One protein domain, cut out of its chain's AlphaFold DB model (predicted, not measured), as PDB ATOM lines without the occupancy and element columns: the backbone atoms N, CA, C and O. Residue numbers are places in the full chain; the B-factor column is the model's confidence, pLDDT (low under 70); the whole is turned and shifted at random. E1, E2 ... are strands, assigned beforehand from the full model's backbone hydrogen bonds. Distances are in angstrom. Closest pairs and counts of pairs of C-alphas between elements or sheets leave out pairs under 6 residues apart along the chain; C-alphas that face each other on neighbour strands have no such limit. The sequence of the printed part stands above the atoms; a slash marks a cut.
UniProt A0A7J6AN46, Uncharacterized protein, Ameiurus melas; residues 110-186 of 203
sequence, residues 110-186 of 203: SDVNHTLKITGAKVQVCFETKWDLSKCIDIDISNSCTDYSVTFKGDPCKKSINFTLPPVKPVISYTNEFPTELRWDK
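AT A GLANCE: This is residues 110 to 186 of the 203 residues of an uncharacterized protein of Ameiurus melas (UniProt A0A7J6AN46). A strongly twisted sheet of three strands, E1, E2 and E3, has the two-strand hairpin E4 and E5 over one face, so loosely that the two are only partly face to face, and the small hairpin E6 and E7 makes a separate arm beyond one end of this pair. The arm makes much of the length: the C-alphas span 56 by 21 by 20 A. The printed part has 77 residues with no named helix and seven named strands, in the order E1 to E7 along the chain, and its class is all strand. The sheets run E1 - E2 - E3, E4 - E5 and E6 - E7, each antiparallel. The whole is loose, with a radius of gyration of the C-alphas of 16.2 A.

IN THESE COORDINATES: E1 is residues 112 to 119, 22.1 A long, and begins at C-alpha 112, (3.650, 138.891, 91.538). E2 is residues 122 to 129, 22.6 A, and E3 is residues 134 to 139, 16.4 A. E4 is residues 147 to 151, 13.2 A, and E5 is residues 160 to 164, 13.1 A. E6 is residues 171 to 174, 10.2 A, and E7 is residues 182 to 185, 9.4 A, ending at C-alpha 185, (18.093, 166.834, 86.463).

HOW THE PARTS SIT: E1, E2 and E3 form a meander, each strand the antiparallel neighbour of the one before, with E1 and E3 as edge strands. In the hairpin of E1 and E2, at 158 degrees, N 115 and O 126 are 2.9 A apart, within hydrogen-bond range. In the hairpin of E2 and E3, at 156 degrees, N 127 and O 135 are 2.8 A apart. E3 and E4 have one pair of C-alphas within 8 A, those of Lys 135 and Val 150, 8.0 A apart. E2 and E4 are only just apart, at 8.2 A. E1 and E5 are only just apart too, at 8.2 A. In the hairpin of E4 and E5, at 149 degrees, N 148 and O 163 are 2.8 A apart. E5 and E6 are apart. In the hairpin of E6 and E7, at 138 degrees, N 173 and O 183 are 3.0 A apart.

THE WHOLE: The C-alphas farthest apart, those of Pro 156 and Glu 177, are 56.3 A from each other. The printed part has no cut. The links E1 to E2 and E2 to E3 are tight, the other four are short, and none is long. The mean pLDDT of the printed part is 84.9; residues 175 to 181, between E6 and E7, are under 70.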
ATOM      1  N   SER A 110       2.706 136.425  86.634       89.38
ATOM      2  CA  SER A 110       1.322 136.830  86.909       89.38
ATOM      3  C   SER A 110       0.902 136.713  88.376       89.38
ATOM      4  O   SER A 110      -0.163 137.205  88.742       89.38
ATOM      5  N   ASP A 111       1.685 136.032  89.214       90.00
ATOM      6  CA  ASP A 111       1.408 135.894  90.646       90.00
ATOM      7  C   ASP A 111       2.089 136.974  91.485       90.00
ATOM      8  O   ASP A 111       1.910 136.987  92.705       90.00
ATOM      9  N   VAL A 112       2.892 137.841  90.862       91.31
ATOM     10  CA  VAL A 112       3.650 138.891  91.538       91.31
ATOM     11  C   VAL A 112       3.018 140.240  91.237       91.31
ATOM     12  O   VAL A 112       3.067 140.748  90.119       91.31
ATOM     13  N   ASN A 113       2.481 140.862  92.276       92.62
ATOM     14  CA  ASN A 113       2.088 142.258  92.241       92.62
ATOM     15  C   ASN A 113       3.249 143.122  92.725       92.62
ATOM     16  O   ASN A 113       3.994 142.746  93.630       92.62
ATOM     17  N   HIS A 114       3.393 144.304  92.138       92.06
ATOM     18  CA  HIS A 114       4.384 145.281  92.561       92.06
ATOM     19  C   HIS A 114       3.697 146.600  92.902       92.06
ATOM     20  O   HIS A 114       2.744 147.023  92.248       92.06
ATOM     21  N   THR A 115       4.186 147.261  93.943       92.25
ATOM     22  CA  THR A 115       3.699 148.571  94.373       92.25
ATOM     23  C   THR A 115       4.866 149.521  94.577       92.25
ATOM     24  O   THR A 115       5.937 149.129  95.043       92.25
ATOM     25  N   LEU A 116       4.652 150.787  94.224       89.31
ATOM     26  CA  LEU A 116       5.608 151.855  94.476       89.31
ATOM     27  C   LEU A 116       5.266 152.525  95.808       89.31
ATOM     28  O   LEU A 116       4.193 153.109  95.956       89.31
ATOM     29  N   LYS A 117       6.184 152.465  96.772       88.75
ATOM     30  CA  LYS A 117       6.072 153.160  98.058       88.75
ATOM     31  C   LYS A 117       7.034 154.338  98.073       88.75
ATOM     32  O   LYS A 117       8.245 154.168  97.979       88.75
ATOM     33  N   ILE A 118       6.487 155.544  98.188       83.75
ATOM     34  CA  ILE A 118       7.271 156.779  98.279       83.75
ATOM     35  C   ILE A 118       7.142 157.305  99.706       83.75
ATOM     36  O   ILE A 118       6.052 157.666 100.146       83.75
ATOM     37  N   THR A 119       8.250 157.350 100.439       80.88
ATOM     38  CA  THR A 119       8.291 157.856 101.817       80.88
ATOM     39  C   THR A 119       9.373 158.920 101.927       80.88
ATOM     40  O   THR A 119      10.569 158.632 102.001       80.88
ATOM     41  N   GLY A 120       8.949 160.186 101.900       78.62
ATOM     42  CA  GLY A 120       9.855 161.332 101.861       78.62
ATOM     43  C   GLY A 120      10.723 161.323 100.599       78.62
ATOM     44  O   GLY A 120      10.214 161.482  99.487       78.62
ATOM     45  N   ALA A 121      12.033 161.148 100.786       75.38
ATOM     46  CA  ALA A 121      13.013 161.043  99.703       75.38
ATOM     47  C   ALA A 121      13.265 159.599  99.233       75.38
ATOM     48  O   ALA A 121      13.894 159.406  98.196       75.38
ATOM     49  N   LYS A 122      12.791 158.587  99.972       80.88
ATOM     50  CA  LYS A 122      12.990 157.180  99.616       80.88
ATOM     51  C   LYS A 122      11.885 156.703  98.688       80.88
ATOM     52  O   LYS A 122      10.702 156.938  98.946       80.88
ATOM     53  N   VAL A 123      12.286 156.013  97.630       87.12
ATOM     54  CA  VAL A 123      11.396 155.323  96.701       87.12
ATOM     55  C   VAL A 123      11.700 153.840  96.819       87.12
ATOM     56  O   VAL A 123      12.842 153.440  96.629       87.12
ATOM     57  N   GLN A 124      10.694 153.038  97.144       92.31
ATOM     58  CA  GLN A 124      10.801 151.587  97.226       92.31
ATOM     59  C   GLN A 124       9.831 150.929  96.262       92.31
ATOM     60  O   GLN A 124       8.682 151.355  96.137       92.31
ATOM     61  N   VAL A 125      10.274 149.847  95.634       93.31
ATOM     62  CA  VAL A 125       9.380 148.911  94.951       93.31
ATOM     63  C   VAL A 125       9.203 147.706  95.851       93.31
ATOM     64  O   VAL A 125      10.181 147.064  96.231       93.31
ATOM     65  N   CYS A 126       7.958 147.414  96.207       93.88
ATOM     66  CA  CYS A 126       7.595 146.243  96.989       93.88
ATOM     67  C   CYS A 126       6.879 145.237  96.101       93.88
ATOM     68  O   CYS A 126       5.849 145.554  95.510       93.88
ATOM     69  N   PHE A 127       7.428 144.032  96.045       94.25
ATOM     70  CA  PHE A 127       6.857 142.871  95.392       94.25
ATOM     71  C   PHE A 127       6.120 142.031  96.429       94.25
ATOM     72  O   PHE A 127       6.688 141.687  97.470       94.25
ATOM     73  N   GLU A 128       4.881 141.683  96.129       93.81
ATOM     74  CA  GLU A 128       4.036 140.804  96.929       93.81
ATOM     75  C   GLU A 128       3.506 139.702  96.021       93.81
ATOM     76  O   GLU A 128       3.111 139.966  94.885       93.81
ATOM     77  N   THR A 129       3.513 138.463  96.504       92.81
ATOM     78  CA  THR A 129       3.020 137.330  95.716       92.81
ATOM     79  C   THR A 129       1.627 136.889  96.160       92.81
ATOM     80  O   THR A 129       1.122 137.315  97.202       92.81
ATOM     81  N   LYS A 130       1.014 135.984  95.394       90.56
ATOM     82  CA  LYS A 130      -0.182 135.249  95.835       90.56
ATOM     83  C   LYS A 130       0.056 134.430  97.104       90.56
ATOM     84  O   LYS A 130      -0.843 134.319  97.932       90.56
ATOM     85  N   TRP A 131       1.258 133.880  97.266       92.06
ATOM     86  CA  TRP A 131       1.711 133.250  98.507       92.06
ATOM     87  C   TRP A 131       2.172 134.304  99.519       92.06
ATOM     88  O   TRP A 131       2.370 135.468  99.165       92.06
ATOM     89  N   ASP A 132       2.372 133.914 100.780       92.88
ATOM     90  CA  ASP A 132       2.860 134.818 101.833       92.88
ATOM     91  C   ASP A 132       4.372 135.089 101.713       92.88
ATOM     92  O   ASP A 132       5.183 134.783 102.585       92.88
ATOM     93  N   LEU A 133       4.762 135.625 100.558       93.38
ATOM     94  CA  LEU A 133       6.117 136.003 100.196       93.38
ATOM     95  C   LEU A 133       6.100 137.455  99.728       93.38
ATOM     96  O   LEU A 133       5.265 137.864  98.916       93.38
ATOM     97  N   SER A 134       7.047 138.239 100.230       94.19
ATOM     98  CA  SER A 134       7.220 139.628  99.827       94.19
ATOM     99  C   SER A 134       8.686 140.045  99.871       94.19
ATOM    100  O   SER A 134       9.514 139.441 100.560       94.19
ATOM    101  N   LYS A 135       9.023 141.072  99.092       94.56
ATOM    102  CA  LYS A 135      10.353 141.683  99.073       94.56
ATOM    103  C   LYS A 135      10.243 143.134  98.638       94.56
ATOM    104  O   LYS A 135       9.632 143.414  97.615       94.56
ATOM    105  N   CYS A 136      10.877 144.039  99.369       93.38
ATOM    106  CA  CYS A 136      11.009 145.433  98.958       93.38
ATOM    107  C   CYS A 136      12.465 145.750  98.622       93.38
ATOM    108  O   CYS A 136      13.384 145.189  99.223       93.38
ATOM    109  N   ILE A 137      12.659 146.650  97.669       93.38
ATOM    110  CA  ILE A 137      13.965 147.164  97.262       93.38
ATOM    111  C   ILE A 137      13.911 148.684  97.175       93.38
ATOM    112  O   ILE A 137      12.925 149.250  96.703       93.38
ATOM    113  N   ASP A 138      14.974 149.333  97.637       92.44
ATOM    114  CA  ASP A 138      15.167 150.767  97.460       92.44
ATOM    115  C   ASP A 138      15.586 151.062  96.015       92.44
ATOM    116  O   ASP A 138      16.425 150.364  95.440       92.44
ATOM    117  N   ILE A 139      14.996 152.105  95.438       91.19
ATOM    118  CA  ILE A 139      15.352 152.629  94.124       91.19
ATOM    119  C   ILE A 139      16.280 153.823  94.303       91.19
ATOM    120  O   ILE A 139      15.960 154.792  94.996       91.19
ATOM    121  N   ASP A 140      17.413 153.761  93.623       88.69
ATOM    122  CA  ASP A 140      18.409 154.812  93.544       88.69
ATOM    123  C   ASP A 140      18.841 155.039  92.086       88.69
ATOM    124  O   ASP A 140      18.313 154.450  91.139       88.69
ATOM    125  N   ILE A 141      19.796 155.945  91.887       86.06
ATOM    126  CA  ILE A 141      20.291 156.305  90.553       86.06
ATOM    127  C   ILE A 141      20.927 155.100  89.840       86.06
ATOM    128  O   ILE A 141      20.815 154.984  88.623       86.06
ATOM    129  N   SER A 142      21.580 154.197  90.570       88.06
ATOM    130  CA  SER A 142      22.318 153.070  89.995       88.06
ATOM    131  C   SER A 142      21.409 151.958  89.472       88.06
ATOM    132  O   SER A 142      21.747 151.332  88.471       88.06
ATOM    133  N   ASN A 143      20.248 151.741  90.101       90.31
ATOM    134  CA  ASN A 143      19.338 150.642  89.758       90.31
ATOM    135  C   ASN A 143      18.035 151.083  89.059       90.31
ATOM    136  O   ASN A 143      17.285 150.241  88.567       90.31
ATOM    137  N   SER A 144      17.768 152.385  88.949       89.38
ATOM    138  CA  SER A 144      16.606 152.925  88.220       89.38
ATOM    139  C   SER A 144      16.490 152.395  86.790       89.38
ATOM    140  O   SER A 144      17.479 152.360  86.080       89.38
ATOM    141  N   CYS A 145      15.301 152.058  86.288       89.06
ATOM    142  CA  CYS A 145      15.138 151.660  84.875       89.06
ATOM    143  C   CYS A 145      16.015 150.469  84.435       89.06
ATOM    144  O   CYS A 145      16.301 150.325  83.249       89.06
ATOM    145  N   THR A 146      16.481 149.638  85.373       92.06
ATOM    146  CA  THR A 146      17.248 148.424  85.062       92.06
ATOM    147  C   THR A 146      16.384 147.187  85.218       92.06
ATOM    148  O   THR A 146      15.457 147.164  86.032       92.06
ATOM    149  N   ASP A 147      16.701 146.151  84.448       92.12
ATOM    150  CA  ASP A 147      16.101 144.841  84.641       92.12
ATOM    151  C   ASP A 147      16.627 144.223  85.934       92.12
ATOM    152  O   ASP A 147      17.831 144.079  86.153       92.12
ATOM    153  N   TYR A 148      15.697 143.854  86.800       91.44
ATOM    154  CA  TYR A 148      15.967 143.276  88.097       91.44
ATOM    155  C   TYR A 148      15.286 141.917  88.207       91.44
ATOM    156  O   TYR A 148      14.115 141.757  87.870       91.44
ATOM    157  N   SER A 149      16.024 140.929  88.709       92.88
ATOM    158  CA  SER A 149      15.499 139.587  88.936       92.88
ATOM    159  C   SER A 149      15.192 139.407  90.422       92.88
ATOM    160  O   SER A 149      16.094 139.353  91.266       92.88
ATOM    161  N   VAL A 150      13.905 139.377  90.763       91.44
ATOM    162  CA  VAL A 150      13.440 139.235  92.140       91.44
ATOM    163  C   VAL A 150      13.379 137.762  92.532       91.44
ATOM    164  O   VAL A 150      12.696 136.953  91.913       91.44
ATOM    165  N   THR A 151      14.081 137.438  93.615       92.19
ATOM    166  CA  THR A 151      13.986 136.162  94.330       92.19
ATOM    167  C   THR A 151      13.411 136.396  95.721       92.19
ATOM    168  O   THR A 151      13.805 137.349  96.413       92.19
ATOM    169  N   PHE A 152      12.490 135.527  96.137       92.56
ATOM    170  CA  PHE A 152      11.803 135.618  97.422       92.56
ATOM    171  C   PHE A 152      12.443 134.690  98.452       92.56
ATOM    172  O   PHE A 152      12.652 133.500  98.215       92.56
ATOM    173  N   LYS A 153      12.753 135.232  99.633       88.94
ATOM    174  CA  LYS A 153      13.223 134.409 100.749       88.94
ATOM    175  C   LYS A 153      12.066 133.534 101.227       88.94
ATOM    176  O   LYS A 153      10.993 134.052 101.499       88.94
ATOM    177  N   GLY A 154      12.316 132.236 101.367       83.75
ATOM    178  CA  GLY A 154      11.281 131.273 101.740       83.75
ATOM    179  C   GLY A 154      10.555 130.654 100.548       83.75
ATOM    180  O   GLY A 154       9.726 129.783 100.775       83.75
ATOM    181  N   ASP A 155      10.896 131.032  99.307       86.12
ATOM    182  CA  ASP A 155      10.490 130.270  98.127       86.12
ATOM    183  C   ASP A 155      11.367 129.004  97.985       86.12
ATOM    184  O   ASP A 155      12.554 129.110  97.647       86.12
ATOM    185  N   PRO A 156      10.821 127.801  98.230       84.06
ATOM    186  CA  PRO A 156      11.539 126.535  98.080       84.06
ATOM    187  C   PRO A 156      11.948 126.256  96.630       84.06
ATOM    188  O   PRO A 156      12.955 125.585  96.401       84.06
ATOM    189  N   CYS A 157      11.222 126.804  95.654       85.88
ATOM    190  CA  CYS A 157      11.533 126.661  94.238       85.88
ATOM    191  C   CYS A 157      12.618 127.620  93.747       85.88
ATOM    192  O   CYS A 157      13.141 127.434  92.648       85.88
ATOM    193  N   LYS A 158      12.985 128.622  94.560       85.31
ATOM    194  CA  LYS A 158      13.990 129.646  94.236       85.31
ATOM    195  C   LYS A 158      13.755 130.275  92.858       85.31
ATOM    196  O   LYS A 158      14.709 130.552  92.124       85.31
ATOM    197  N   LYS A 159      12.490 130.482  92.490       87.44
ATOM    198  CA  LYS A 159      12.123 131.075  91.209       87.44
ATOM    199  C   LYS A 159      12.558 132.534  91.194       87.44
ATOM    200  O   LYS A 159      12.352 133.271  92.159       87.44
ATOM    201  N   SER A 160      13.148 132.943  90.075       89.62
ATOM    202  CA  SER A 160      13.469 134.342  89.817       89.62
ATOM    203  C   SER A 160      12.465 134.915  88.828       89.62
ATOM    204  O   SER A 160      12.231 134.314  87.777       89.62
ATOM    205  N   ILE A 161      11.868 136.051  89.172       90.06
ATOM    206  CA  ILE A 161      10.929 136.778  88.312       90.06
ATOM    207  C   ILE A 161      11.611 138.057  87.840       90.06
ATOM    208  O   ILE A 161      12.193 138.786  88.642       90.06
ATOM    209  N   ASN A 162      11.572 138.323  86.539       91.62
ATOM    210  CA  ASN A 162      12.194 139.514  85.975       91.62
ATOM    211  C   ASN A 162      11.221 140.687  86.013       91.62
ATOM    212  O   ASN A 162      10.033 140.529  85.752       91.62
ATOM    213  N   PHE A 163      11.737 141.862  86.347       89.56
ATOM    214  CA  PHE A 163      10.965 143.086  86.441       89.56
ATOM    215  C   PHE A 163      11.858 144.289  86.143       89.56
ATOM    216  O   PHE A 163      12.940 144.413  86.716       89.56
ATOM    217  N   THR A 164      11.405 145.204  85.292       90.12
ATOM    218  CA  THR A 164      12.135 146.448  85.026       90.12
ATOM    219  C   THR A 164      11.803 147.480  86.097       90.12
ATOM    220  O   THR A 164      10.651 147.883  86.261       90.12
ATOM    221  N   LEU A 165      12.817 147.923  86.837       90.75
ATOM    222  CA  LEU A 165      12.640 148.884  87.920       90.75
ATOM    223  C   LEU A 165      12.155 150.238  87.398       90.75
ATOM    224  O   LEU A 165      12.608 150.698  86.351       90.75
ATOM    225  N   PRO A 166      11.266 150.926  88.130       87.38
ATOM    226  CA  PRO A 166      10.832 152.254  87.754       87.38
ATOM    227  C   PRO A 166      11.986 153.261  87.895       87.38
ATOM    228  O   PRO A 166      12.993 152.993  88.562       87.38
ATOM    229  N   PRO A 167      11.843 154.447  87.293       83.69
ATOM    230  CA  PRO A 167      12.766 155.544  87.530       83.69
ATOM    231  C   PRO A 167      12.745 155.989  89.000       83.69
ATOM    232  O   PRO A 167      11.679 156.095  89.614       83.69
ATOM    233  N   VAL A 168      13.917 156.325  89.555       85.00
ATOM    234  CA  VAL A 168      14.007 157.088  90.809       85.00
ATOM    235  C   VAL A 168      13.243 158.404  90.664       85.00
ATOM    236  O   VAL A 168      13.211 158.995  89.582       85.00
ATOM    237  N   LYS A 169      12.628 158.872  91.759       76.69
ATOM    238  CA  LYS A 169      11.844 160.113  91.781       76.69
ATOM    239  C   LYS A 169      12.642 161.256  91.131       76.69
ATOM    240  O   LYS A 169      13.690 161.629  91.665       76.69
ATOM    241  N   PRO A 170      12.159 161.821  90.010       70.44
ATOM    242  CA  PRO A 170      12.891 162.852  89.305       70.44
ATOM    243  C   PRO A 170      12.901 164.153  90.105       70.44
ATOM    244  O   PRO A 170      11.882 164.563  90.665       70.44
ATOM    245  N   VAL A 171      14.051 164.826  90.127       72.50
ATOM    246  CA  VAL A 171      14.111 166.251  90.460       72.50
ATOM    247  C   VAL A 171      13.840 166.996  89.161       72.50
ATOM    248  O   VAL A 171      14.638 166.925  88.226       72.50
ATOM    249  N   ILE A 172      12.672 167.629  89.081       71.81
ATOM    250  CA  ILE A 172      12.231 168.358  87.892       71.81
ATOM    251  C   ILE A 172      12.526 169.837  88.110       71.81
ATOM    252  O   ILE A 172      12.063 170.418  89.093       71.81
ATOM    253  N   SER A 173      13.273 170.436  87.187       71.12
ATOM    254  CA  SER A 173      13.481 171.879  87.116       71.12
ATOM    255  C   SER A 173      12.820 172.460  85.870       71.12
ATOM    256  O   SER A 173      12.608 171.774  84.864       71.12
ATOM    257  N   TYR A 174      12.473 173.742  85.958       72.25
ATOM    258  CA  TYR A 174      11.916 174.536  84.871       72.25
ATOM    259  C   TYR A 174      12.728 175.820  84.723       72.25
ATOM    260  O   TYR A 174      13.206 176.390  85.704       72.25
ATOM    261  N   THR A 175      12.922 176.245  83.480       67.06
ATOM    262  CA  THR A 175      13.776 177.386  83.126       67.06
ATOM    263  C   THR A 175      13.040 178.724  83.163       67.06
ATOM    264  O   THR A 175      13.691 179.753  83.304       67.06
ATOM    265  N   ASN A 176      11.705 178.714  83.081       64.00
ATOM    266  CA  ASN A 176      10.863 179.905  82.959       64.00
ATOM    267  C   ASN A 176       9.695 179.880  83.956       64.00
ATOM    268  O   ASN A 176       9.253 178.813  84.380       64.00
ATOM    269  N   GLU A 177       9.157 181.062  84.267       67.50
ATOM    270  CA  GLU A 177       7.983 181.259  85.138       67.50
ATOM    271  C   GLU A 177       6.728 180.530  84.602       67.50
ATOM    272  O   GLU A 177       5.914 180.034  85.377       67.50
ATOM    273  N   PHE A 178       6.648 180.359  83.275       64.44
ATOM    274  CA  PHE A 178       5.769 179.403  82.597       64.44
ATOM    275  C   PHE A 178       6.613 178.270  81.989       64.44
ATOM    276  O   PHE A 178       7.397 178.530  81.072       64.44
ATOM    277  N   PRO A 179       6.486 177.016  82.460       61.22
ATOM    278  CA  PRO A 179       7.347 175.927  82.016       61.22
ATOM    279  C   PRO A 179       7.028 175.526  80.569       61.22
ATOM    280  O   PRO A 179       6.071 174.807  80.301       61.22
ATOM    281  N   THR A 180       7.859 175.982  79.631       66.56
ATOM    282  CA  THR A 180       7.854 175.540  78.225       66.56
ATOM    283  C   THR A 180       8.638 174.245  78.020       66.56
ATOM    284  O   THR A 180       8.438 173.554  77.027       66.56
ATOM    285  N   GLU A 181       9.526 173.913  78.958       68.62
ATOM    286  CA  GLU A 181      10.378 172.728  78.933       68.62
ATOM    287  C   GLU A 181      10.527 172.179  80.357       68.62
ATOM    288  O   GLU A 181      10.768 172.933  81.303       68.62
ATOM    289  N   LEU A 182      10.384 170.860  80.509       70.12
ATOM    290  CA  LEU A 182      10.653 170.157  81.760       70.12
ATOM    291  C   LEU A 182      11.981 169.421  81.641       70.12
ATOM    292  O   LEU A 182      12.173 168.614  80.731       70.12
ATOM    293  N   ARG A 183      12.884 169.663  82.593       72.50
ATOM    294  CA  ARG A 183      14.185 168.993  82.644       72.50
ATOM    295  C   ARG A 183      14.237 168.067  83.852       72.50
ATOM    296  O   ARG A 183      13.998 168.489  84.980       72.50
ATOM    297  N   TRP A 184      14.556 166.794  83.612       76.81
ATOM    298  CA  TRP A 184      14.882 165.847  84.678       76.81
ATOM    299  C   TRP A 184      16.377 165.944  84.984       76.81
ATOM    300  O   TRP A 184      17.215 165.363  84.287       76.81
ATOM    301  N   ASP A 185      16.709 166.684  86.036       74.06
ATOM    302  CA  ASP A 185      18.093 166.834  86.463       74.06
ATOM    303  C   ASP A 185      18.622 165.534  87.075       74.06
ATOM    304  O   ASP A 185      17.925 164.829  87.808       74.06
ATOM    305  N   LYS A 186      19.892 165.224  86.779       75.69
ATOM    306  CA  LYS A 186      20.584 164.002  87.233       75.69
ATOM    307  C   LYS A 186      19.857 162.706  86.842       75.69
ATOM    308  O   LYS A 186      19.887 161.727  87.587       75.69
TER     309      LYS A 186